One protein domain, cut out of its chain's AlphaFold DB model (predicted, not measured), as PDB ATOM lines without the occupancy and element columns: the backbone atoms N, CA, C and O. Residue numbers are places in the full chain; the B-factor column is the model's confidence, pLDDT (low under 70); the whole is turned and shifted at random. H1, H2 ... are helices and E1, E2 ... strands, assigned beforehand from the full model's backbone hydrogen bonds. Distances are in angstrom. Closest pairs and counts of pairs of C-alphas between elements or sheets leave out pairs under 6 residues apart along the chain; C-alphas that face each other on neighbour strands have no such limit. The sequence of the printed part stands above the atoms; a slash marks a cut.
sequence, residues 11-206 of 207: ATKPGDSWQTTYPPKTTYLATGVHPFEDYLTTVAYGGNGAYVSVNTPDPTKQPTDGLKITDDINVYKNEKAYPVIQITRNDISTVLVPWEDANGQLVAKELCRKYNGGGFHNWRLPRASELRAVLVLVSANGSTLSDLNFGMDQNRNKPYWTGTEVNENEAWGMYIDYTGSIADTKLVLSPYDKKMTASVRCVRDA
ATOM      1  N   ALA A  11     112.562 100.299  63.766       96.31
ATOM      2  CA  ALA A  11     112.228 101.577  63.146       96.31
ATOM      3  C   ALA A  11     111.875 101.379  61.665       96.31
ATOM      4  O   ALA A  11     112.202 100.339  61.079       96.31
ATOM      5  N   THR A  12     111.216 102.361  61.056       95.62
ATOM      6  CA  THR A  12     110.792 102.310  59.652       95.62
ATOM      7  C   THR A  12     111.840 102.992  58.785       95.62
ATOM      8  O   THR A  12     112.017 104.211  58.835       95.62
ATOM      9  N   LYS A  13     112.582 102.218  57.988       91.75
ATOM     10  CA  LYS A  13     113.592 102.805  57.098       91.75
ATOM     11  C   LYS A  13     112.925 103.564  55.948       91.75
ATOM     12  O   LYS A  13     111.820 103.199  55.539       91.75
ATOM     13  N   PRO A  14     113.592 104.582  55.380       92.81
ATOM     14  CA  PRO A  14     113.084 105.277  54.204       92.81
ATOM     15  C   PRO A  14     112.780 104.299  53.061       92.81
ATOM     16  O   PRO A  14     113.676 103.617  52.569       92.81
ATOM     17  N   GLY A  15     111.511 104.240  52.646       90.75
ATOM     18  CA  GLY A  15     111.032 103.359  51.575       90.75
ATOM     19  C   GLY A  15     110.478 102.000  52.027       90.75
ATOM     20  O   GLY A  15     109.867 101.318  51.207       90.75
ATOM     21  N   ASP A  16     110.619 101.625  53.301       92.06
ATOM     22  CA  ASP A  16     110.063 100.375  53.829       92.06
ATOM     23  C   ASP A  16     108.602 100.568  54.279       92.06
ATOM     24  O   ASP A  16     108.248 101.570  54.898       92.06
ATOM     25  N   SER A  17     107.737  99.582  54.011       92.81
ATOM     26  CA  SER A  17     106.336  99.590  54.476       92.81
ATOM     27  C   SER A  17     106.162  99.181  55.943       92.81
ATOM     28  O   SER A  17     105.077  99.348  56.495       92.81
ATOM     29  N   TRP A  18     107.195  98.606  56.564       92.94
ATOM     30  CA  TRP A  18     107.120  98.003  57.894       92.94
ATOM     31  C   TRP A  18     108.377  98.302  58.703       92.94
ATOM     32  O   TRP A  18     109.466  98.470  58.153       92.94
ATOM     33  N   GLN A  19     108.233  98.308  60.027       94.81
ATOM     34  CA  GLN A  19     109.371  98.446  60.925       94.81
ATOM     35  C   GLN A  19     110.307  97.237  60.823       94.81
ATOM     36  O   GLN A  19     109.873  96.084  60.813       94.81
ATOM     37  N   THR A  20     111.609  97.506  60.808       94.56
ATOM     38  CA  THR A  20     112.666  96.487  60.851       94.56
ATOM     39  C   THR A  20     113.582  96.727  62.044       94.56
ATOM     40  O   THR A  20     113.579  97.805  62.634       94.56
ATOM     41  N   THR A  21     114.366  95.716  62.430       95.50
ATOM     42  CA  THR A  21     115.352  95.840  63.514       95.50
ATOM     43  C   THR A  21     116.284  97.026  63.267       95.50
ATOM     44  O   THR A  21     116.977  97.079  62.247       95.50
ATOM     45  N   TYR A  22     116.318  97.955  64.222       95.56
ATOM     46  CA  TYR A  22     117.118  99.165  64.140       95.56
ATOM     47  C   TYR A  22     117.535  99.656  65.536       95.56
ATOM     48  O   TYR A  22     116.677  99.740  66.409       95.56
ATOM     49  N   PRO A  23     118.812 100.024  65.748       96.19
ATOM     50  CA  PRO A  23     119.899  99.986  64.768       96.19
ATOM     51  C   PRO A  23     120.334  98.546  64.443       96.19
ATOM     52  O   PRO A  23     119.873  97.612  65.103       96.19
ATOM     53  N   PRO A  24     121.171  98.306  63.417       95.62
ATOM     54  CA  PRO A  24     121.628  96.955  63.095       95.62
ATOM     55  C   PRO A  24     122.251  96.256  64.311       95.62
ATOM     56  O   PRO A  24     123.029  96.859  65.059       95.62
ATOM     57  N   LYS A  25     121.908  94.984  64.528       94.88
ATOM     58  CA  LYS A  25     122.516  94.182  65.595       94.88
ATOM     59  C   LYS A  25     123.969  93.863  65.254       94.88
ATOM     60  O   LYS A  25     124.285  93.529  64.115       94.88
ATOM     61  N   THR A  26     124.819  93.916  66.272       91.81
ATOM     62  CA  THR A  26     126.162  93.340  66.219       91.81
ATOM     63  C   THR A  26     126.075  91.814  66.131       91.81
ATOM     64  O   THR A  26     125.150  91.207  66.672       91.81
ATOM     65  N   THR A  27     127.042  91.181  65.464       90.44
ATOM     66  CA  THR A  27     127.180  89.717  65.491       90.44
ATOM     67  C   THR A  27     127.896  89.249  66.759       90.44
ATOM     68  O   THR A  27     128.780  89.930  67.272       90.44
ATOM     69  N   TYR A  28     127.526  88.083  67.289       91.94
ATOM     70  CA  TYR A  28     128.078  87.597  68.557       91.94
ATOM     71  C   TYR A  28     129.205  86.585  68.365       91.94
ATOM     72  O   TYR A  28     129.256  85.845  67.377       91.94
ATOM     73  N   LEU A  29     130.115  86.557  69.336       92.06
ATOM     74  CA  LEU A  29     131.063  85.467  69.525       92.06
ATOM     75  C   LEU A  29     130.330  84.189  69.956       92.06
ATOM     76  O   LEU A  29     129.238  84.241  70.524       92.06
ATOM     77  N   ALA A  30     130.944  83.039  69.682       90.12
ATOM     78  CA  ALA A  30     130.464  81.769  70.213       90.12
ATOM     79  C   ALA A  30     130.711  81.693  71.731       90.12
ATOM     80  O   ALA A  30     131.665  82.280  72.244       90.12
ATOM     81  N   THR A  31     129.867  80.950  72.446       85.75
ATOM     82  CA  THR A  31     130.039  80.701  73.884       85.75
ATOM     83  C   THR A  31     131.419  80.101  74.169       85.75
ATOM     84  O   THR A  31     131.869  79.213  73.447       85.75
ATOM     85  N   GLY A  32     132.087  80.591  75.216       84.62
ATOM     86  CA  GLY A  32     133.436  80.156  75.606       84.62
ATOM     87  C   GLY A  32     134.579  80.737  74.762       84.62
ATOM     88  O   GLY A  32     135.742  80.456  75.040       84.62
ATOM     89  N   VAL A  33     134.282  81.546  73.739       88.12
ATOM     90  CA  VAL A  33     135.300  82.226  72.928       88.12
ATOM     91  C   VAL A  33     135.532  83.623  73.492       88.12
ATOM     92  O   VAL A  33     134.718  84.520  73.284       88.12
ATOM     93  N   HIS A  34     136.665  83.792  74.175       85.81
ATOM     94  CA  HIS A  34     137.025  84.981  74.956       85.81
ATOM     95  C   HIS A  34     138.249  85.721  74.383       85.81
ATOM     96  O   HIS A  34     139.236  85.937  75.082       85.81
ATOM     97  N   PRO A  35     138.242  86.118  73.094       83.50
ATOM     98  CA  PRO A  35     139.428  86.645  72.430       83.50
ATOM     99  C   PRO A  35     139.886  87.981  73.022       83.50
ATOM    100  O   PRO A  35     140.993  88.401  72.734       83.50
ATOM    101  N   PHE A  36     139.045  88.658  73.811       76.88
ATOM    102  CA  PHE A  36     139.282  90.013  74.303       76.88
ATOM    103  C   PHE A  36     139.771  90.086  75.754       76.88
ATOM    104  O   PHE A  36     140.079  91.186  76.211       76.88
ATOM    105  N   GLU A  37     139.831  88.971  76.492       74.94
ATOM    106  CA  GLU A  37     140.205  88.978  77.918       74.94
ATOM    107  C   GLU A  37     141.657  89.426  78.154       74.94
ATOM    108  O   GLU A  37     141.917  90.163  79.102       74.94
ATOM    109  N   ASP A  38     142.570  89.108  77.232       67.88
ATOM    110  CA  ASP A  38     144.008  89.393  77.367       67.88
ATOM    111  C   ASP A  38     144.461  90.693  76.670       67.88
ATOM    112  O   ASP A  38     145.653  90.961  76.510       67.88
ATOM    113  N   TYR A  39     143.523  91.528  76.206       71.56
ATOM    114  CA  TYR A  39     143.803  92.670  75.320       71.56
ATOM    115  C   TYR A  39     144.300  93.928  76.057       71.56
ATOM    116  O   TYR A  39     143.757  95.032  75.930       71.56
ATOM    117  N   LEU A  40     145.393  93.760  76.802       79.12
ATOM    118  CA  LEU A  40     146.072  94.803  77.576       79.12
ATOM    119  C   LEU A  40     147.115  95.603  76.781       79.12
ATOM    120  O   LEU A  40     147.719  96.507  77.343       79.12
ATOM    121  N   THR A  41     147.331  95.302  75.500       89.50
ATOM    122  CA  THR A  41     148.250  96.041  74.611       89.50
ATOM    123  C   THR A  41     147.471  96.864  73.577       89.50
ATOM    124  O   THR A  41     146.256  97.024  73.717       89.50
ATOM    125  N   THR A  42     148.133  97.421  72.562       94.06
ATOM    126  CA  THR A  42     147.482  98.078  71.413       94.06
ATOM    127  C   THR A  42     147.572  97.217  70.152       94.06
ATOM    128  O   THR A  42     148.370  96.276  70.091       94.06
ATOM    129  N   VAL A  43     146.794  97.574  69.128       94.81
ATOM    130  CA  VAL A  43     146.862  96.958  67.790       94.81
ATOM    131  C   VAL A  43     148.247  97.120  67.165       94.81
ATOM    132  O   VAL A  43     148.767  96.166  66.591       94.81
ATOM    133  N   ALA A  44     148.896  98.276  67.338       94.19
ATOM    134  CA  ALA A  44     150.252  98.513  66.831       94.19
ATOM    135  C   ALA A  44     151.293  97.533  67.408       94.19
ATOM    136  O   ALA A  44     152.242  97.163  66.720       94.19
ATOM    137  N   TYR A  45     151.093  97.067  68.644       91.81
ATOM    138  CA  TYR A  45     151.945  96.062  69.292       91.81
ATOM    139  C   TYR A  45     151.440  94.620  69.107       91.81
ATOM    140  O   TYR A  45     151.886  93.713  69.808       91.81
ATOM    141  N   GLY A  46     150.509  94.391  68.177       89.12
ATOM    142  CA  GLY A  46     150.022  93.058  67.817       89.12
ATOM    143  C   GLY A  46     149.008  92.443  68.785       89.12
ATOM    144  O   GLY A  46     148.715  91.256  68.665       89.12
ATOM    145  N   GLY A  47     148.458  93.211  69.733       88.38
ATOM    146  CA  GLY A  47     147.314  92.766  70.535       88.38
ATOM    147  C   GLY A  47     146.088  93.639  70.310       88.38
ATOM    148  O   GLY A  47     145.981  94.340  69.320       88.38
ATOM    149  N   ASN A  48     145.104  93.573  71.202       91.06
ATOM    150  CA  ASN A  48     143.862  94.352  71.096       91.06
ATOM    151  C   ASN A  48     142.964  94.110  69.859       91.06
ATOM    152  O   ASN A  48     141.947  94.795  69.686       91.06
ATOM    153  N   GLY A  49     143.288  93.106  69.043       90.50
ATOM    154  CA  GLY A  49     142.540  92.725  67.851       90.50
ATOM    155  C   GLY A  49     143.009  93.507  66.630       90.50
ATOM    156  O   GLY A  49     144.203  93.601  66.369       90.50
ATOM    157  N   ALA A  50     142.062  94.047  65.869       93.06
ATOM    158  CA  ALA A  50     142.333  94.871  64.698       93.06
ATOM    159  C   ALA A  50     141.754  96.274  64.884       93.06
ATOM    160  O   ALA A  50     140.814  96.473  65.660       93.06
ATOM    161  N   TYR A  51     142.290  97.231  64.130       97.00
ATOM    162  CA  TYR A  51     141.676  98.543  64.001       97.00
ATOM    163  C   TYR A  51     140.284  98.425  63.380       97.00
ATOM    164  O   TYR A  51     140.080  97.714  62.393       97.00
ATOM    165  N   VAL A  52     139.333  99.164  63.942       97.19
ATOM    166  CA  VAL A  52     137.978  99.310  63.412       97.19
ATOM    167  C   VAL A  52     137.859 100.739  62.904       97.19
ATOM    168  O   VAL A  52     137.435 101.633  63.631       97.19
ATOM    169  N   SER A  53     138.306 100.967  61.668       97.69
ATOM    170  CA  SER A  53     138.277 102.293  61.048       97.69
ATOM    171  C   SER A  53     136.845 102.784  60.827       97.69
ATOM    172  O   SER A  53     135.924 101.982  60.658       97.69
ATOM    173  N   VAL A  54     136.674 104.107  60.799       98.06
ATOM    174  CA  VAL A  54     135.373 104.752  60.590       98.06
ATOM    175  C   VAL A  54     134.783 104.370  59.231       98.06
ATOM    176  O   VAL A  54     135.439 104.466  58.193       98.06
ATOM    177  N   ASN A  55     133.518 103.972  59.247       97.56
ATOM    178  CA  ASN A  55     132.675 103.688  58.101       97.56
ATOM    179  C   ASN A  55     131.228 104.075  58.438       97.56
ATOM    180  O   ASN A  55     130.399 103.241  58.814       97.56
ATOM    181  N   THR A  56     130.940 105.369  58.330       95.50
ATOM    182  CA  THR A  56     129.643 105.949  58.684       95.50
ATOM    183  C   THR A  56     128.538 105.439  57.754       95.50
ATOM    184  O   THR A  56     128.709 105.451  56.531       95.50
ATOM    185  N   PRO A  57     127.376 105.019  58.282       94.31
ATOM    186  CA  PRO A  57     126.254 104.640  57.444       94.31
ATOM    187  C   PRO A  57     125.654 105.854  56.730       94.31
ATOM    188  O   PRO A  57     125.643 106.968  57.246       94.31
ATOM    189  N   ASP A  58     125.110 105.614  55.537       93.31
ATOM    190  CA  ASP A  58     124.450 106.642  54.732       93.31
ATOM    191  C   ASP A  58     123.282 107.276  55.517       93.31
ATOM    192  O   ASP A  58     122.321 106.560  55.845       93.31
ATOM    193  N   PRO A  59     123.337 108.589  55.823       90.62
ATOM    194  CA  PRO A  59     122.326 109.261  56.632       90.62
ATOM    195  C   PRO A  59     120.957 109.293  55.943       90.62
ATOM    196  O   PRO A  59     119.936 109.272  56.621       90.62
ATOM    197  N   THR A  60     120.914 109.273  54.606       91.06
ATOM    198  CA  THR A  60     119.657 109.303  53.833       91.06
ATOM    199  C   THR A  60     118.884 107.987  53.898       91.06
ATOM    200  O   THR A  60     117.706 107.939  53.553       91.06
ATOM    201  N   LYS A  61     119.540 106.916  54.361       90.75
ATOM    202  CA  LYS A  61     118.963 105.577  54.528       90.75
ATOM    203  C   LYS A  61     118.634 105.252  55.984       90.75
ATOM    204  O   LYS A  61     118.216 104.128  56.270       90.75
ATOM    205  N   GLN A  62     118.847 106.192  56.907       91.44
ATOM    206  CA  GLN A  62     118.521 105.998  58.316       91.44
ATOM    207  C   GLN A  62     117.045 106.326  58.587       91.44
ATOM    208  O   GLN A  62     116.502 107.256  57.990       91.44
ATOM    209  N   PRO A  63     116.379 105.568  59.471       92.44
ATOM    210  CA  PRO A  63     115.027 105.877  59.913       92.44
ATOM    211  C   PRO A  63     114.989 107.186  60.712       92.44
ATOM    212  O   PRO A  63     115.969 107.575  61.349       92.44
ATOM    213  N   THR A  64     113.829 107.842  60.711       88.38
ATOM    214  CA  THR A  64     113.582 109.083  61.472       88.38
ATOM    215  C   THR A  64     112.699 108.864  62.704       88.38
ATOM    216  O   THR A  64     112.630 109.738  63.563       88.38
ATOM    217  N   ASP A  65     112.064 107.692  62.811       90.44
ATOM    218  CA  ASP A  65     111.137 107.286  63.876       90.44
ATOM    219  C   ASP A  65     111.786 106.384  64.951       90.44
ATOM    220  O   ASP A  65     111.112 105.938  65.877       90.44
ATOM    221  N   GLY A  66     113.087 106.104  64.830       92.88
ATOM    222  CA  GLY A  66     113.845 105.222  65.721       92.88
ATOM    223  C   GLY A  66     114.834 105.938  66.646       92.88
ATOM    224  O   GLY A  66     114.838 107.160  66.774       92.88
ATOM    225  N   LEU A  67     115.717 105.149  67.270       96.25
ATOM    226  CA  LEU A  67     116.838 105.654  68.070       96.25
ATOM    227  C   LEU A  67     117.716 106.607  67.244       96.25
ATOM    228  O   LEU A  67     118.223 106.223  66.193       96.25
ATOM    229  N   LYS A  68     117.985 107.815  67.741       95.88
ATOM    230  CA  LYS A  68     118.882 108.761  67.060       95.88
ATOM    231  C   LYS A  68     120.336 108.363  67.308       95.88
ATOM    232  O   LYS A  68     120.926 108.778  68.304       95.88
ATOM    233  N   ILE A  69     120.915 107.552  66.423       96.06
ATOM    234  CA  ILE A  69     122.283 107.043  66.572       96.06
ATOM    235  C   ILE A  69     123.246 107.598  65.511       96.06
ATOM    236  O   ILE A  69     122.965 107.521  64.317       96.06
ATOM    237  N   THR A  70     124.408 108.124  65.924       95.44
ATOM    238  CA  THR A  70     125.563 108.246  65.014       95.44
ATOM    239  C   THR A  70     126.316 106.928  65.070       95.44
ATOM    240  O   THR A  70     127.073 106.671  66.001       95.44
ATOM    241  N   ASP A  71     125.990 106.040  64.140       94.56
ATOM    242  CA  ASP A  71     126.446 104.652  64.157       94.56
ATOM    243  C   ASP A  71     127.669 104.439  63.252       94.56
ATOM    244  O   ASP A  71     128.063 105.335  62.508       94.56
ATOM    245  N   ASP A  72     128.240 103.237  63.280       97.25
ATOM    246  CA  ASP A  72     129.369 102.856  62.435       97.25
ATOM    247  C   ASP A  72     129.230 101.420  61.914       97.25
ATOM    248  O   ASP A  72     129.058 100.468  62.681       97.25
ATOM    249  N   ILE A  73     129.329 101.260  60.589       97.00
ATOM    250  CA  ILE A  73     129.154  99.975  59.907       97.00
ATOM    251  C   ILE A  73     130.186  98.950  60.377       97.00
ATOM    252  O   ILE A  73     129.844  97.780  60.569       97.00
ATOM    253  N   ASN A  74     131.442  99.359  60.542       97.06
ATOM    254  CA  ASN A  74     132.517  98.449  60.901       97.06
ATOM    255  C   ASN A  74     132.389  98.000  62.361       97.06
ATOM    256  O   ASN A  74     132.637  96.827  62.642       97.06
ATOM    257  N   VAL A  75     131.911  98.865  63.262       96.81
ATOM    258  CA  VAL A  75     131.647  98.494  64.664       96.81
ATOM    259  C   VAL A  75     130.618  97.365  64.767       96.81
ATOM    260  O   VAL A  75     130.858  96.396  65.484       96.81
ATOM    261  N   TYR A  76     129.487  97.434  64.054       95.12
ATOM    262  CA  TYR A  76     128.461  96.385  64.174       95.12
ATOM    263  C   TYR A  76     128.646  95.188  63.229       95.12
ATOM    264  O   TYR A  76     128.070  94.126  63.482       95.12
ATOM    265  N   LYS A  77     129.434  95.308  62.151       94.00
ATOM    266  CA  LYS A  77     129.703  94.180  61.236       94.00
ATOM    267  C   LYS A  77     130.984  93.418  61.548       94.00
ATOM    268  O   LYS A  77     130.970  92.191  61.477       94.00
ATOM    269  N   ASN A  78     132.072  94.124  61.846       90.94
ATOM    270  CA  ASN A  78     133.414  93.535  61.853       90.94
ATOM    271  C   ASN A  78     133.876  93.173  63.266       90.94
ATOM    272  O   ASN A  78     134.652  92.235  63.434       90.94
ATOM    273  N   GLU A  79     133.379  93.877  64.282       91.56
ATOM    274  CA  GLU A  79     133.689  93.578  65.673       91.56
ATOM    275  C   GLU A  79     132.542  92.815  66.340       91.56
ATOM    276  O   GLU A  79     131.450  93.339  66.562       91.56
ATOM    277  N   LYS A  80     132.800  91.556  66.694       92.50
ATOM    278  CA  LYS A  80     131.825  90.732  67.412       92.50
ATOM    279  C   LYS A  80     131.749  91.127  68.884       92.50
ATOM    280  O   LYS A  80     132.767  91.479  69.472       92.50
ATOM    281  N   ALA A  81     130.566  91.024  69.482       93.19
ATOM    282  CA  ALA A  81     130.373  91.181  70.926       93.19
ATOM    283  C   ALA A  81     130.330  89.814  71.619       93.19
ATOM    284  O   ALA A  81     129.814  88.847  71.046       93.19
ATOM    285  N   TYR A  82     130.807  89.716  72.862       93.75
ATOM    286  CA  TYR A  82     130.520  88.530  73.662       93.75
ATOM    287  C   TYR A  82     129.038  88.545  74.102       93.75
ATOM    288  O   TYR A  82     128.543  89.582  74.550       93.75
ATOM    289  N   PRO A  83     128.276  87.443  73.948       91.94
ATOM    290  CA  PRO A  83     126.822  87.473  74.126       91.94
ATOM    291  C   PRO A  83     126.373  87.652  75.583       91.94
ATOM    292  O   PRO A  83     125.259  88.126  75.819       91.94
ATOM    293  N   VAL A  84     127.203  87.283  76.564       94.19
ATOM    294  CA  VAL A  84     126.857  87.372  77.990       94.19
ATOM    295  C   VAL A  84     127.962  88.091  78.752       94.19
ATOM    296  O   VAL A  84     128.997  87.516  79.050       94.19
ATOM    297  N   ILE A  85     127.736  89.352  79.106       94.75
ATOM    298  CA  ILE A  85     128.738  90.185  79.785       94.75
ATOM    299  C   ILE A  85     128.254  90.626  81.162       94.75
ATOM    300  O   ILE A  85     127.056  90.813  81.391       94.75
ATOM    301  N   GLN A  86     129.170  90.846  82.094       95.69
ATOM    302  CA  GLN A  86     128.920  91.697  83.257       95.69
ATOM    303  C   GLN A  86     129.528  93.066  82.977       95.69
ATOM    304  O   GLN A  86     130.633  93.138  82.458       95.69
ATOM    305  N   ILE A  87     128.818  94.137  83.320       97.19
ATOM    306  CA  ILE A  87     129.288  95.518  83.182       97.19
ATOM    307  C   ILE A  87     129.144  96.239  84.521       97.19
ATOM    308  O   ILE A  87     128.223  95.953  85.293       97.19
ATOM    309  N   THR A  88     130.053  97.163  84.819       97.69
ATOM    310  CA  THR A  88     129.985  97.960  86.047       97.69
ATOM    311  C   THR A  88     128.743  98.855  86.069       97.69
ATOM    312  O   THR A  88     128.402  99.503  85.077       97.69
ATOM    313  N   ARG A  89     128.063  98.913  87.226       96.06
ATOM    314  CA  ARG A  89     126.866  99.753  87.448       96.06
ATOM    315  C   ARG A  89     127.172 101.241  87.561       96.06
ATOM    316  O   ARG A  89     126.319 102.064  87.253       96.06
ATOM    317  N   ASN A  90     128.388 101.579  87.980       96.25
ATOM    318  CA  ASN A  90     128.892 102.944  88.051       96.25
ATOM    319  C   ASN A  90     130.220 103.057  87.303       96.25
ATOM    320  O   ASN A  90     130.844 102.047  86.951       96.25
ATOM    321  N   ASP A  91     130.622 104.299  87.054       97.31
ATOM    322  CA  ASP A  91     131.942 104.616  86.527       97.31
ATOM    323  C   ASP A  91     132.974 104.129  87.555       97.31
ATOM    324  O   ASP A  91     132.798 104.330  88.759       97.31
ATOM    325  N   ILE A  92     134.028 103.448  87.105       96.38
ATOM    326  CA  ILE A  92     135.020 102.870  88.031       96.38
ATOM    327  C   ILE A  92     136.014 103.904  88.577       96.38
ATOM    328  O   ILE A  92     136.844 103.588  89.425       96.38
ATOM    329  N   SER A  93     135.930 105.136  88.079       94.38
ATOM    330  CA  SER A  93     136.723 106.288  88.488       94.38
ATOM    331  C   SER A  93     135.812 107.509  88.557       94.38
ATOM    332  O   SER A  93     134.946 107.689  87.700       94.38
ATOM    333  N   THR A  94     136.022 108.359  89.561       91.25
ATOM    334  CA  THR A  94     135.348 109.662  89.673       91.25
ATOM    335  C   THR A  94     135.979 110.722  88.772       91.25
ATOM    336  O   THR A  94     135.333 111.721  88.464       91.25
ATOM    337  N   VAL A  95     137.223 110.508  88.335       94.75
ATOM    338  CA  VAL A  95     137.936 111.380  87.395       94.75
ATOM    339  C   VAL A  95     137.922 110.784  85.991       94.75
ATOM    340  O   VAL A  95     138.045 109.566  85.821       94.75
ATOM    341  N   LEU A  96     137.793 111.654  84.990       97.88
ATOM    342  CA  LEU A  96     137.983 111.292  83.589       97.88
ATOM    343  C   LEU A  96     139.461 110.988  83.340       97.88
ATOM    344  O   LEU A  96     140.336 111.625  83.928       97.88
ATOM    345  N   VAL A  97     139.741 110.041  82.451       98.38
ATOM    346  CA  VAL A  97     141.107 109.583  82.179       98.38
ATOM    347  C   VAL A  97     141.366 109.433  80.688       98.38
ATOM    348  O   VAL A  97     140.419 109.177  79.932       98.38
ATOM    349  N   PRO A  98     142.624 109.576  80.242       98.44
ATOM    350  CA  PRO A  98     142.971 109.255  78.874       98.44
ATOM    351  C   PRO A  98     142.825 107.762  78.594       98.44
ATOM    352  O   PRO A  98     142.924 106.926  79.497       98.44
ATOM    353  N   TRP A  99     142.595 107.425  77.329       98.19
ATOM    354  CA  TRP A  99     142.722 106.042  76.880       98.19
ATOM    355  C   TRP A  99     144.190 105.610  76.964       98.19
ATOM    356  O   TRP A  99     144.503 104.570  77.544       98.19
ATOM    357  N   GLU A 100     145.077 106.480  76.469       97.56
ATOM    358  CA  GLU A 100     146.531 106.388  76.566       97.56
ATOM    359  C   GLU A 100     147.113 107.751  76.964       97.56
ATOM    360  O   GLU A 100     146.772 108.761  76.358       97.56
ATOM    361  N   ASP A 101     147.994 107.818  77.962       96.38
ATOM    362  CA  ASP A 101     148.607 109.082  78.395       96.38
ATOM    363  C   ASP A 101     149.748 109.549  77.473       96.38
ATOM    364  O   ASP A 101     150.141 108.860  76.534       96.38
ATOM    365  N   ALA A 102     150.329 110.722  77.737       94.50
ATOM    366  CA  ALA A 102     151.423 111.275  76.929       94.50
ATOM    367  C   ALA A 102     152.685 110.384  76.850       94.50
ATOM    368  O   ALA A 102     153.490 110.568  75.941       94.50
ATOM    369  N   ASN A 103     152.847 109.417  77.760       94.44
ATOM    370  CA  ASN A 103     153.979 108.491  77.808       94.44
ATOM    371  C   ASN A 103     153.662 107.124  77.175       94.44
ATOM    372  O   ASN A 103     154.487 106.214  77.255       94.44
ATOM    373  N   GLY A 104     152.475 106.951  76.591       93.12
ATOM    374  CA  GLY A 104     152.045 105.678  76.012       93.12
ATOM    375  C   GLY A 104     151.427 104.702  77.019       93.12
ATOM    376  O   GLY A 104     151.210 103.538  76.687       93.12
ATOM    377  N   GLN A 105     151.137 105.126  78.256       95.31
ATOM    378  CA  GLN A 105     150.501 104.254  79.247       95.31
ATOM    379  C   GLN A 105     149.002 104.136  78.982       95.31
ATOM    380  O   GLN A 105     148.299 105.140  78.913       95.31
ATOM    381  N   LEU A 106     148.488 102.908  78.917       96.56
ATOM    382  CA  LEU A 106     147.086 102.598  78.608       96.56
ATOM    383  C   LEU A 106     146.168 102.778  79.833       96.56
ATOM    384  O   LEU A 106     145.606 101.813  80.355       96.56
ATOM    385  N   VAL A 107     146.035 104.016  80.321       97.38
ATOM    386  CA  VAL A 107     145.398 104.357  81.610       97.38
ATOM    387  C   VAL A 107     143.986 103.778  81.752       97.38
ATOM    388  O   VAL A 107     143.688 103.137  82.762       97.38
ATOM    389  N   ALA A 108     143.114 103.944  80.753       97.44
ATOM    390  CA  ALA A 108     141.741 103.434  80.828       97.44
ATOM    391  C   ALA A 108     141.679 101.895  80.902       97.44
ATOM    392  O   ALA A 108     140.865 101.339  81.643       97.44
ATOM    393  N   LYS A 109     142.563 101.193  80.178       95.44
ATOM    394  CA  LYS A 109     142.660  99.723  80.237       95.44
ATOM    395  C   LYS A 109     143.183  99.245  81.583       95.44
ATOM    396  O   LYS A 109     142.631  98.316  82.169       95.44
ATOM    397  N   GLU A 110     144.221  99.907  82.079       95.19
ATOM    398  CA  GLU A 110     144.849  99.627  83.368       95.19
ATOM    399  C   GLU A 110     143.873  99.760  84.535       95.19
ATOM    400  O   GLU A 110     143.885  98.938  85.455       95.19
ATOM    401  N   LEU A 111     142.988 100.755  84.483       96.31
ATOM    402  CA  LEU A 111     141.933 100.920  85.475       96.31
ATOM    403  C   LEU A 111     140.972  99.730  85.506       96.31
ATOM    404  O   LEU A 111     140.673  99.231  86.590       96.31
ATOM    405  N   CYS A 112     140.527  99.238  84.345       96.31
ATOM    406  CA  CYS A 112     139.690  98.042  84.310       96.31
ATOM    407  C   CYS A 112     140.437  96.802  84.791       96.31
ATOM    408  O   CYS A 112     139.893  96.072  85.608       96.31
ATOM    409  N   ARG A 113     141.697  96.612  84.388       93.69
ATOM    410  CA  ARG A 113     142.507  95.466  84.829       93.69
ATOM    411  C   ARG A 113     142.661  95.396  86.350       93.69
ATOM    412  O   ARG A 113     142.688  94.316  86.924       93.69
ATOM    413  N   LYS A 114     142.819  96.549  87.005       94.44
ATOM    414  CA  LYS A 114     143.000  96.639  88.464       94.44
ATOM    415  C   LYS A 114     141.686  96.588  89.242       94.44
ATOM    416  O   LYS A 114     141.711  96.437  90.463       94.44
ATOM    417  N   TYR A 115     140.551  96.760  88.570       95.56
ATOM    418  CA  TYR A 115     139.247  96.716  89.210       95.56
ATOM    419  C   TYR A 115     138.905  95.275  89.603       95.56
ATOM    420  O   TYR A 115     138.888  94.390  88.760       95.56
ATOM    421  N   ASN A 116     138.598  95.055  90.886       95.19
ATOM    422  CA  ASN A 116     138.336  93.723  91.451       95.19
ATOM    423  C   ASN A 116     136.893  93.559  91.958       95.19
ATOM    424  O   ASN A 116     136.621  92.820  92.908       95.19
ATOM    425  N   GLY A 117     135.949  94.304  91.375       93.31
ATOM    426  CA  GLY A 117     134.551  94.278  91.801       93.31
ATOM    427  C   GLY A 117     133.957  92.872  91.726       93.31
ATOM    428  O   GLY A 117     134.154  92.155  90.745       93.31
ATOM    429  N   GLY A 118     133.238  92.471  92.777       91.19
ATOM    430  CA  GLY A 118     132.656  91.129  92.877       91.19
ATOM    431  C   GLY A 118     133.676  89.993  93.027       91.19
ATOM    432  O   GLY A 118     133.286  88.841  92.892       91.19
ATOM    433  N   GLY A 119     134.956  90.295  93.289       94.00
ATOM    434  CA  GLY A 119     136.020  89.292  93.434       94.00
ATOM    435  C   GLY A 119     136.590  88.769  92.111       94.00
ATOM    436  O   GLY A 119     137.317  87.781  92.114       94.00
ATOM    437  N   PHE A 120     136.262  89.402  90.982       93.50
ATOM    438  CA  PHE A 120     136.759  89.010  89.660       93.50
ATOM    439  C   PHE A 120     137.956  89.853  89.231       93.50
ATOM    440  O   PHE A 120     138.017  91.032  89.562       93.50
ATOM    441  N   HIS A 121     138.857  89.264  88.441       91.50
ATOM    442  CA  HIS A 121     140.109  89.894  87.995       91.50
ATOM    443  C   HIS A 121     140.225  90.040  86.466       91.50
ATOM    444  O   HIS A 121     141.186  90.622  85.976       91.50
ATOM    445  N   ASN A 122     139.255  89.532  85.699       91.75
ATOM    446  CA  ASN A 122     139.232  89.576  84.229       91.75
ATOM    447  C   ASN A 122     138.421  90.770  83.686       91.75
ATOM    448  O   ASN A 122     137.720  90.662  82.681       91.75
ATOM    449  N   TRP A 123     138.461  91.906  84.385       95.00
ATOM    450  CA  TRP A 123     137.786  93.126  83.950       95.00
ATOM    451  C   TRP A 123     138.605  93.851  82.879       95.00
ATOM    452  O   TRP A 123     139.814  94.040  83.002       95.00
ATOM    453  N   ARG A 124     137.924  94.316  81.836       95.69
ATOM    454  CA  ARG A 124     138.503  95.017  80.683       95.69
ATOM    455  C   ARG A 124     137.611  96.170  80.237       95.69
ATOM    456  O   ARG A 124     136.450  96.260  80.637       95.69
ATOM    457  N   LEU A 125     138.133  97.044  79.379       96.81
ATOM    458  CA  LEU A 125     137.263  97.970  78.653       96.81
ATOM    459  C   LEU A 125     136.280  97.176  77.768       96.81
ATOM    460  O   LEU A 125     136.664  96.142  77.204       96.81
ATOM    461  N   PRO A 126     135.030  97.645  77.607       96.94
ATOM    462  CA  PRO A 126     134.118  97.079  76.623       96.94
ATOM    463  C   PRO A 126     134.681  97.253  75.223       96.94
ATOM    464  O   PRO A 126     135.275  98.284  74.914       96.94
ATOM    465  N   ARG A 127     134.447  96.281  74.345       96.62
ATOM    466  CA  ARG A 127     134.575  96.512  72.904       96.62
ATOM    467  C   ARG A 127     133.539  97.548  72.464       96.62
ATOM    468  O   ARG A 127     132.495  97.694  73.104       96.62
ATOM    469  N   ALA A 128     133.801  98.260  71.373       97.81
ATOM    470  CA  ALA A 128     132.858  99.224  70.825       97.81
ATOM    471  C   ALA A 128     131.517  98.557  70.509       97.81
ATOM    472  O   ALA A 128     130.463  99.066  70.880       97.81
ATOM    473  N   SER A 129     131.555  97.363  69.926       97.06
ATOM    474  CA  SER A 129     130.363  96.577  69.623       97.06
ATOM    475  C   SER A 129     129.544  96.193  70.873       97.06
ATOM    476  O   SER A 129     128.310  96.208  70.839       97.06
ATOM    477  N   GLU A 130     130.209  95.931  72.004       97.44
ATOM    478  CA  GLU A 130     129.583  95.602  73.291       97.44
ATOM    479  C   GLU A 130     128.956  96.830  73.951       97.44
ATOM    480  O   GLU A 130     127.783  96.786  74.325       97.44
ATOM    481  N   LEU A 131     129.704  97.935  74.076       98.12
ATOM    482  CA  LEU A 131     129.173  99.160  74.680       98.12
ATOM    483  C   LEU A 131     128.014  99.713  73.847       98.12
ATOM    484  O   LEU A 131     126.979 100.073  74.406       98.12
ATOM    485  N   ARG A 132     128.138  99.689  72.516       98.06
ATOM    486  CA  ARG A 132     127.057 100.041  71.594       98.06
ATOM    487  C   ARG A 132     125.804  99.219  71.877       98.06
ATOM    488  O   ARG A 132     124.729  99.791  72.028       98.06
ATOM    489  N   ALA A 133     125.930  97.895  71.967       97.56
ATOM    490  CA  ALA A 133     124.795  97.024  72.255       97.56
ATOM    491  C   ALA A 133     124.159  97.350  73.611       97.56
ATOM    492  O   ALA A 133     122.943  97.503  73.685       97.56
ATOM    493  N   VAL A 134     124.962  97.533  74.664       97.69
ATOM    494  CA  VAL A 134     124.457  97.922  75.991       97.69
ATOM    495  C   VAL A 134     123.674  99.232  75.925       97.69
ATOM    496  O   VAL A 134     122.560  99.288  76.440       97.69
ATOM    497  N   LEU A 135     124.203 100.270  75.273       97.44
ATOM    498  CA  LEU A 135     123.548 101.579  75.204       97.44
ATOM    499  C   LEU A 135     122.268 101.554  74.351       97.44
ATOM    500  O   LEU A 135     121.274 102.182  74.723       97.44
ATOM    501  N   VAL A 136     122.233 100.770  73.267       97.38
ATOM    502  CA  VAL A 136     120.994 100.518  72.509       97.38
ATOM    503  C   VAL A 136     119.948  99.832  73.390       97.38
ATOM    504  O   VAL A 136     118.792 100.252  73.415       97.38
ATOM    505  N   LEU A 137     120.342  98.810  74.155       96.56
ATOM    506  CA  LEU A 137     119.429  98.101  75.049       96.56
ATOM    507  C   LEU A 137     118.917  99.002  76.179       96.56
ATOM    508  O   LEU A 137     117.715  99.002  76.447       96.56
ATOM    509  N   VAL A 138     119.783  99.811  76.797       95.50
ATOM    510  CA  VAL A 138     119.392 100.818  77.800       95.50
ATOM    511  C   VAL A 138     118.339 101.770  77.230       95.50
ATOM    512  O   VAL A 138     117.352 102.062  77.899       95.50
ATOM    513  N   SER A 139     118.497 102.188  75.974       95.38
ATOM    514  CA  SER A 139     117.556 103.096  75.304       95.38
ATOM    515  C   SER A 139     116.165 102.485  75.085       95.38
ATOM    516  O   SER A 139     115.178 103.213  75.030       95.38
ATOM    517  N   ALA A 140     116.075 101.157  74.947       95.12
ATOM    518  CA  ALA A 140     114.875 100.466  74.465       95.12
ATOM    519  C   ALA A 140     114.140  99.613  75.515       95.12
ATOM    520  O   ALA A 140     113.051  99.123  75.234       95.12
ATOM    521  N   ASN A 141     114.712  99.401  76.707       94.25
ATOM    522  CA  ASN A 141     114.182  98.445  77.697       94.25
ATOM    523  C   ASN A 141     113.641  99.102  78.982       94.25
ATOM    524  O   ASN A 141     113.453  98.420  79.995       94.25
ATOM    525  N   GLY A 142     113.377 100.413  78.950       87.06
ATOM    526  CA  GLY A 142     112.800 101.160  80.072       87.06
ATOM    527  C   GLY A 142     113.592 100.977  81.372       87.06
ATOM    528  O   GLY A 142     114.821 101.022  81.378       87.06
ATOM    529  N   SER A 143     112.894 100.712  82.480       91.00
ATOM    530  CA  SER A 143     113.518 100.524  83.798       91.00
ATOM    531  C   SER A 143     114.277  99.202  83.960       91.00
ATOM    532  O   SER A 143     114.984  99.031  84.944       91.00
ATOM    533  N   THR A 144     114.188  98.259  83.016       93.75
ATOM    534  CA  THR A 144     114.837  96.936  83.142       93.75
ATOM    535  C   THR A 144     116.358  97.040  83.296       93.75
ATOM    536  O   THR A 144     116.987  96.189  83.920       93.75
ATOM    537  N   LEU A 145     116.962  98.080  82.712       94.12
ATOM    538  CA  LEU A 145     118.406  98.325  82.731       94.12
ATOM    539  C   LEU A 145     118.780  99.629  83.452       94.12
ATOM    540  O   LEU A 145     119.917 100.092  83.321       94.12
ATOM    541  N   SER A 146     117.865 100.220  84.235       92.50
ATOM    542  CA  SER A 146     118.131 101.480  84.946       92.50
ATOM    543  C   SER A 146     119.268 101.361  85.958       92.50
ATOM    544  O   SER A 146     119.999 102.325  86.154       92.50
ATOM    545  N   ASP A 147     119.488 100.170  86.522       94.75
ATOM    546  CA  ASP A 147     120.559  99.887  87.489       94.75
ATOM    547  C   ASP A 147     121.977 100.043  86.913       94.75
ATOM    548  O   ASP A 147     122.959 100.061  87.659       94.75
ATOM    549  N   LEU A 148     122.112 100.139  85.583       95.50
ATOM    550  CA  LEU A 148     123.378 100.479  84.926       95.50
ATOM    551  C   LEU A 148     123.697 101.978  85.004       95.50
ATOM    552  O   LEU A 148     124.808 102.393  84.664       95.50
ATOM    553  N   ASN A 149     122.735 102.788  85.449       95.62
ATOM    554  CA  ASN A 149     122.848 104.216  85.716       95.62
ATOM    555  C   ASN A 149     123.221 105.100  84.517       95.62
ATOM    556  O   ASN A 149     123.460 106.291  84.695       95.62
ATOM    557  N   PHE A 150     123.245 104.579  83.291       94.94
ATOM    558  CA  PHE A 150     123.520 105.384  82.095       94.94
ATOM    559  C   PHE A 150     122.474 106.484  81.854       94.94
ATOM    560  O   PHE A 150     122.804 107.516  81.283       94.94
ATOM    561  N   GLY A 151     121.236 106.286  82.321       90.81
ATOM    562  CA  GLY A 151     120.156 107.269  82.209       90.81
ATOM    563  C   GLY A 151     120.130 108.347  83.299       90.81
ATOM    564  O   GLY A 151     119.240 109.187  83.272       90.81
ATOM    565  N   MET A 152     121.055 108.333  84.269       92.12
ATOM    566  CA  MET A 152     121.131 109.401  85.276       92.12
ATOM    567  C   MET A 152     121.588 110.715  84.635       92.12
ATOM    568  O   MET A 152     122.491 110.697  83.802       92.12
ATOM    569  N   ASP A 153     121.055 111.857  85.086       91.00
ATOM    570  CA  ASP A 153     121.369 113.174  84.505       91.00
ATOM    571  C   ASP A 153     122.875 113.467  84.441       91.00
ATOM    572  O   ASP A 153     123.376 113.926  83.419       91.00
ATOM    573  N   GLN A 154     123.628 113.104  85.482       91.81
ATOM    574  CA  GLN A 154     125.089 113.268  85.526       91.81
ATOM    575  C   GLN A 154     125.867 112.427  84.492       91.81
ATOM    576  O   GLN A 154     127.069 112.625  84.313       91.81
ATOM    577  N   ASN A 155     125.216 111.445  83.864       93.62
ATOM    578  CA  ASN A 155     125.794 110.561  82.851       93.62
ATOM    579  C   ASN A 155     125.291 110.887  81.436       93.62
ATOM    580  O   ASN A 155     125.804 110.321  80.469       93.62
ATOM    581  N   ARG A 156     124.339 111.820  81.289       92.62
ATOM    582  CA  ARG A 156     123.883 112.282  79.974       92.62
ATOM    583  C   ARG A 156     125.028 112.974  79.244       92.62
ATOM    584  O   ARG A 156     125.731 113.800  79.819       92.62
ATOM    585  N   ASN A 157     125.218 112.633  77.971       95.31
ATOM    586  CA  ASN A 157     126.287 113.161  77.113       95.31
ATOM    587  C   ASN A 157     127.720 112.932  77.636       95.31
ATOM    588  O   ASN A 157     128.673 113.509  77.117       95.31
ATOM    589  N   LYS A 158     127.893 112.071  78.645       96.75
ATOM    590  CA  LYS A 158     129.199 111.727  79.201       96.75
ATOM    591  C   LYS A 158     129.917 110.743  78.268       96.75
ATOM    592  O   LYS A 158     129.368 109.670  78.011       96.75
ATOM    593  N   PRO A 159     131.127 111.061  77.773       97.81
ATOM    594  CA  PRO A 159     131.873 110.154  76.914       97.81
ATOM    595  C   PRO A 159     132.424 108.977  77.719       97.81
ATOM    596  O   PRO A 159     132.979 109.155  78.806       97.81
ATOM    597  N   TYR A 160     132.305 107.781  77.154       98.75
ATOM    598  CA  TYR A 160     132.810 106.528  77.693       98.75
ATOM    599  C   TYR A 160     133.817 105.898  76.742       98.75
ATOM    600  O   TYR A 160     133.546 105.758  75.547       98.75
ATOM    601  N   TRP A 161     134.957 105.482  77.289       98.69
ATOM    602  CA  TRP A 161     135.966 104.758  76.530       98.69
ATOM    603  C   TRP A 161     135.541 103.328  76.201       98.69
ATOM    604  O   TRP A 161     134.930 102.633  77.015       98.69
ATOM    605  N   THR A 162     135.958 102.872  75.022       98.12
ATOM    606  CA  THR A 162     135.960 101.458  74.637       98.12
ATOM    607  C   THR A 162     137.400 100.974  74.475       98.12
ATOM    608  O   THR A 162     138.336 101.765  74.369       98.12
ATOM    609  N   GLY A 163     137.605  99.662  74.448       96.81
ATOM    610  CA  GLY A 163     138.892  99.052  74.139       96.81
ATOM    611  C   GLY A 163     139.217  99.046  72.645       96.81
ATOM    612  O   GLY A 163     140.324  98.658  72.289       96.81
ATOM    613  N   THR A 164     138.290  99.440  71.773       97.25
ATOM    614  CA  THR A 164     138.440  99.310  70.320       97.25
ATOM    615  C   THR A 164     139.156 100.515  69.734       97.25
ATOM    616  O   THR A 164     138.704 101.652  69.861       97.25
ATOM    617  N   GLU A 165     140.270 100.262  69.057       97.94
ATOM    618  CA  GLU A 165     141.057 101.297  68.392       97.94
ATOM    619  C   GLU A 165     140.524 101.563  66.983       97.94
ATOM    620  O   GLU A 165     140.185 100.633  66.249       97.94
ATOM    621  N   VAL A 166     140.479 102.836  66.599       98.38
ATOM    622  CA  VAL A 166     140.137 103.275  65.237       98.38
ATOM    623  C   VAL A 166     141.397 103.264  64.374       98.38
ATOM    624  O   VAL A 166     141.368 102.819  63.228       98.38
ATOM    625  N   ASN A 167     142.501 103.747  64.948       98.06
ATOM    626  CA  ASN A 167     143.849 103.773  64.388       98.06
ATOM    627  C   ASN A 167     144.876 103.963  65.531       98.06
ATOM    628  O   ASN A 167     144.554 103.808  66.713       98.06
ATOM    629  N   GLU A 168     146.123 104.297  65.193       97.00
ATOM    630  CA  GLU A 168     147.215 104.496  66.156       97.00
ATOM    631  C   GLU A 168     146.944 105.616  67.173       97.00
ATOM    632  O   GLU A 168     147.330 105.481  68.333       97.00
ATOM    633  N   ASN A 169     146.209 106.662  66.793       97.94
ATOM    634  CA  ASN A 169     145.988 107.853  67.618       97.94
ATOM    635  C   ASN A 169     144.581 107.921  68.222       97.94
ATOM    636  O   ASN A 169     144.374 108.604  69.223       97.94
ATOM    637  N   GLU A 170     143.618 107.205  67.642       98.69
ATOM    638  CA  GLU A 170     142.206 107.306  68.005       98.69
ATOM    639  C   GLU A 170     141.628 105.974  68.492       98.69
ATOM    640  O   GLU A 170     141.947 104.891  67.987       98.69
ATOM    641  N   ALA A 171     140.722 106.060  69.461       98.50
ATOM    642  CA  ALA A 171     139.905 104.948  69.932       98.50
ATOM    643  C   ALA A 171     138.421 105.313  69.854       98.50
ATOM    644  O   ALA A 171     138.050 106.487  69.878       98.50
ATOM    645  N   TRP A 172     137.559 104.303  69.764       98.62
ATOM    646  CA  TRP A 172     136.120 104.525  69.808       98.62
ATOM    647  C   TRP A 172     135.696 104.951  71.211       98.62
ATOM    648  O   TRP A 172     136.001 104.280  72.204       98.62
ATOM    649  N   GLY A 173     134.929 106.032  71.276       98.50
ATOM    650  CA  GLY A 173     134.182 106.426  72.458       98.50
ATOM    651  C   GLY A 173     132.703 106.595  72.143       98.50
ATOM    652  O   GLY A 173     132.299 106.731  70.983       98.50
ATOM    653  N   MET A 174     131.882 106.528  73.190       98.38
ATOM    654  CA  MET A 174     130.430 106.603  73.055       98.38
ATOM    655  C   MET A 174     129.802 107.421  74.171       98.38
ATOM    656  O   MET A 174     130.261 107.361  75.308       98.38
ATOM    657  N   TYR A 175     128.718 108.131  73.880       97.81
ATOM    658  CA  TYR A 175     127.858 108.704  74.911       97.81
ATOM    659  C   TYR A 175     126.389 108.505  74.574       97.81
ATOM    660  O   TYR A 175     126.011 108.348  73.411       97.81
ATOM    661  N   ILE A 176     125.554 108.549  75.605       96.94
ATOM    662  CA  ILE A 176     124.104 108.487  75.480       96.94
ATOM    663  C   ILE A 176     123.476 109.735  76.102       96.94
ATOM    664  O   ILE A 176     123.897 110.205  77.159       96.94
ATOM    665  N   ASP A 177     122.465 110.268  75.435       96.44
ATOM    666  CA  ASP A 177     121.533 111.247  75.967       96.44
ATOM    667  C   ASP A 177     120.168 110.570  76.104       96.44
ATOM    668  O   ASP A 177     119.364 110.565  75.170       96.44
ATOM    669  N   TYR A 178     119.962 109.889  77.231       92.19
ATOM    670  CA  TYR A 178     118.732 109.150  77.495       92.19
ATOM    671  C   TYR A 178     117.630 110.092  77.977       92.19
ATOM    672  O   TYR A 178     117.814 110.834  78.940       92.19
ATOM    673  N   THR A 179     116.471 110.031  77.325       86.25
ATOM    674  CA  THR A 179     115.344 110.956  77.555       86.25
ATOM    675  C   THR A 179     114.036 110.235  77.893       86.25
ATOM    676  O   THR A 179     112.960 110.823  77.835       86.25
ATOM    677  N   GLY A 180     114.101 108.950  78.262       81.69
ATOM    678  CA  GLY A 180     112.932 108.151  78.656       81.69
ATOM    679  C   GLY A 180     112.101 107.601  77.490       81.69
ATOM    680  O   GLY A 180     111.358 106.640  77.680       81.69
ATOM    681  N   SER A 181     112.259 108.148  76.281       88.31
ATOM    682  CA  SER A 181     111.682 107.632  75.035       88.31
ATOM    683  C   SER A 181     112.801 107.242  74.064       88.31
ATOM    684  O   SER A 181     113.861 107.870  74.034       88.31
ATOM    685  N   ILE A 182     112.586 106.210  73.245       91.62
ATOM    686  CA  ILE A 182     113.600 105.784  72.274       91.62
ATOM    687  C   ILE A 182     113.808 106.805  71.148       91.62
ATOM    688  O   ILE A 182     114.948 107.060  70.767       91.62
ATOM    689  N   ALA A 183     112.726 107.410  70.649       91.25
ATOM    690  CA  ALA A 183     112.762 108.364  69.539       91.25
ATOM    691  C   ALA A 183     113.463 109.681  69.921       91.25
ATOM    692  O   ALA A 183     114.001 110.390  69.066       91.25
ATOM    693  N   ASP A 184     113.493 110.004  71.214       91.31
ATOM    694  CA  ASP A 184     114.168 111.190  71.739       91.31
ATOM    695  C   ASP A 184     115.543 110.880  72.326       91.31
ATOM    696  O   ASP A 184     116.294 111.807  72.631       91.31
ATOM    697  N   THR A 185     115.889 109.601  72.493       95.00
ATOM    698  CA  THR A 185     117.205 109.206  72.992       95.00
ATOM    699  C   THR A 185     118.236 109.340  71.879       95.00
ATOM    700  O   THR A 185     118.024 108.885  70.750       95.00
ATOM    701  N   LYS A 186     119.376 109.952  72.205       96.88
ATOM    702  CA  LYS A 186     120.522 110.070  71.300       96.88
ATOM    703  C   LYS A 186     121.643 109.144  71.755       96.88
ATOM    704  O   LYS A 186     122.029 109.174  72.916       96.88
ATOM    705  N   LEU A 187     122.205 108.368  70.840       97.50
ATOM    706  CA  LEU A 187     123.421 107.589  71.060       97.50
ATOM    707  C   LEU A 187     124.477 108.064  70.068       97.50
ATOM    708  O   LEU A 187     124.231 108.115  68.868       97.50
ATOM    709  N   VAL A 188     125.655 108.431  70.550       97.81
ATOM    710  CA  VAL A 188     126.737 108.891  69.685       97.81
ATOM    711  C   VAL A 188     127.921 107.966  69.818       97.81
ATOM    712  O   VAL A 188     128.437 107.803  70.919       97.81
ATOM    713  N   LEU A 189     128.342 107.383  68.699       97.81
ATOM    714  CA  LEU A 189     129.644 106.752  68.538       97.81
ATOM    715  C   LEU A 189     130.539 107.705  67.749       97.81
ATOM    716  O   LEU A 189     130.103 108.276  66.747       97.81
ATOM    717  N   SER A 190     131.778 107.878  68.200       97.75
ATOM    718  CA  SER A 190     132.764 108.725  67.528       97.75
ATOM    719  C   SER A 190     134.183 108.217  67.785       97.75
ATOM    720  O   SER A 190     134.456 107.721  68.885       97.75
ATOM    721  N   PRO A 191     135.106 108.367  66.821       98.31
ATOM    722  CA  PRO A 191     136.527 108.341  67.131       98.31
ATOM    723  C   PRO A 191     136.855 109.509  68.068       98.31
ATOM    724  O   PRO A 191     136.341 110.618  67.888       98.31
ATOM    725  N   TYR A 192     137.689 109.252  69.068       98.50
ATOM    726  CA  TYR A 192     138.282 110.264  69.935       98.50
ATOM    727  C   TYR A 192     139.793 110.062  69.988       98.50
ATOM    728  O   TYR A 192     140.274 108.926  70.003       98.50
ATOM    729  N   ASP A 193     140.528 111.169  70.083       98.50
ATOM    730  CA  ASP A 193     141.961 111.162  70.368       98.50
ATOM    731  C   ASP A 193     142.225 110.426  71.692       98.50
ATOM    732  O   ASP A 193     141.613 110.740  72.717       98.50
ATOM    733  N   LYS A 194     143.135 109.445  71.690       98.50
ATOM    734  CA  LYS A 194     143.443 108.614  72.865       98.50
ATOM    735  C   LYS A 194     143.931 109.420  74.074       98.50
ATOM    736  O   LYS A 194     143.826 108.920  75.198       98.50
ATOM    737  N   LYS A 195     144.442 110.640  73.870       98.25
ATOM    738  CA  LYS A 195     144.896 111.556  74.927       98.25
ATOM    739  C   LYS A 195     143.748 112.364  75.550       98.25
ATOM    740  O   LYS A 195     143.935 112.929  76.628       98.25
ATOM    741  N   MET A 196     142.569 112.425  74.920       98.00
ATOM    742  CA  MET A 196     141.368 113.032  75.514       98.00
ATOM    743  C   MET A 196     140.981 112.291  76.795       98.00
ATOM    744  O   MET A 196     141.125 111.081  76.882       98.00
ATOM    745  N   THR A 197     140.425 112.977  77.788       98.44
ATOM    746  CA  THR A 197     139.900 112.306  78.981       98.44
ATOM    747  C   THR A 197     138.428 111.921  78.821       98.44
ATOM    748  O   THR A 197     137.609 112.781  78.496       98.44
ATOM    749  N   ALA A 198     138.066 110.677  79.136       98.50
ATOM    750  CA  ALA A 198     136.680 110.203  79.168       98.50
ATOM    751  C   ALA A 198     136.424 109.271  80.368       98.50
ATOM    752  O   ALA A 198     137.335 108.933  81.127       98.50
ATOM    753  N   SER A 199     135.161 108.896  80.575       98.56
ATOM    754  CA  SER A 199     134.741 108.013  81.666       98.56
ATOM    755  C   SER A 199     134.997 106.547  81.334       98.56
ATOM    756  O   SER A 199     135.066 106.154  80.168       98.56
ATOM    757  N   VAL A 200     135.096 105.712  82.371       98.44
ATOM    758  CA  VAL A 200     135.401 104.287  82.218       98.44
ATOM    759  C   VAL A 200     134.310 103.428  82.843       98.44
ATOM    760  O   VAL A 200     134.013 103.521  84.037       98.44
ATOM    761  N   ARG A 201     133.750 102.549  82.013       98.12
ATOM    762  CA  ARG A 201     132.989 101.371  82.423       98.12
ATOM    763  C   ARG A 201     133.797 100.147  82.061       98.12
ATOM    764  O   ARG A 201     134.430 100.129  81.010       98.12
ATOM    765  N   CYS A 202     133.757  99.140  82.916       97.38
ATOM    766  CA  CYS A 202     134.456  97.892  82.658       97.38
ATOM    767  C   CYS A 202     133.454  96.784  82.426       97.38
ATOM    768  O   CYS A 202     132.382  96.762  83.035       97.38
ATOM    769  N   VAL A 203     133.831  95.859  81.559       96.38
ATOM    770  CA  VAL A 203     133.103  94.626  81.325       96.38
ATOM    771  C   VAL A 203     133.989  93.432  81.610       96.38
ATOM    772  O   VAL A 203     135.213  93.530  81.607       96.38
ATOM    773  N   ARG A 204     133.350  92.296  81.825       93.94
ATOM    774  CA  ARG A 204     133.972  90.982  81.757       93.94
ATOM    775  C   ARG A 204     133.016  90.028  81.073       93.94
ATOM    776  O   ARG A 204     131.796  90.220  81.137       93.94
ATOM    777  N   ASP A 205     133.567  88.989  80.479       92.50
ATOM    778  CA  ASP A 205     132.758  87.932  79.903       92.50
ATOM    779  C   ASP A 205     132.204  87.079  81.053       92.50
ATOM    780  O   ASP A 205     132.919  86.719  81.994       92.50
ATOM    781  N   ALA A 206     130.896  86.834  81.032       85.19
ATOM    782  CA  ALA A 206     130.233  86.004  82.024       85.19
ATOM    783  C   ALA A 206     130.253  84.552  81.547       85.19
ATOM    784  O   ALA A 206     129.730  84.244  80.474       85.19
TER     785      ALA A 206
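AT A GLANCE: This is residues 11 to 206 of the 207 residues of an uncharacterized protein of Bacteroides fragilis CAG:558 (UniProt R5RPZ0). There is little regular structure: a strongly twisted mixed sheet, E1 E5 E4 E3, has H3 along one face, amid long loops. Named elements, four helices and six strands, hold 64 of 196 printed residues. The whole is compact, radius of gyration of the C-alphas 16.2 A, spans 51 by 34 by 32 A.

HOW THE PARTS SIT: E3, residues 160 to 165, E4, 170 to 177, and E5, 186 to 193, form a meander, each antiparallel to the one before; N 173 and O 190, 3.0 A apart, are within hydrogen-bond range. E1, 68 to 70, is parallel to E5. H3, 128 to 140, runs along E4, its height over the sheet 8.9 A. H4, 142 to 148, only just touches H3, with 3 pairs of C-alphas within 8 A, only at the corner. E2, 85 to 87, is antiparallel to E6, 203 to 205.

IN THESE COORDINATES: C-alpha 68 is at (118.882, 108.761, 67.060), C-alpha 205 at (132.758, 87.932, 79.903).

THE WHOLE: The printed part has no cut; residue 38 has pLDDT under 70.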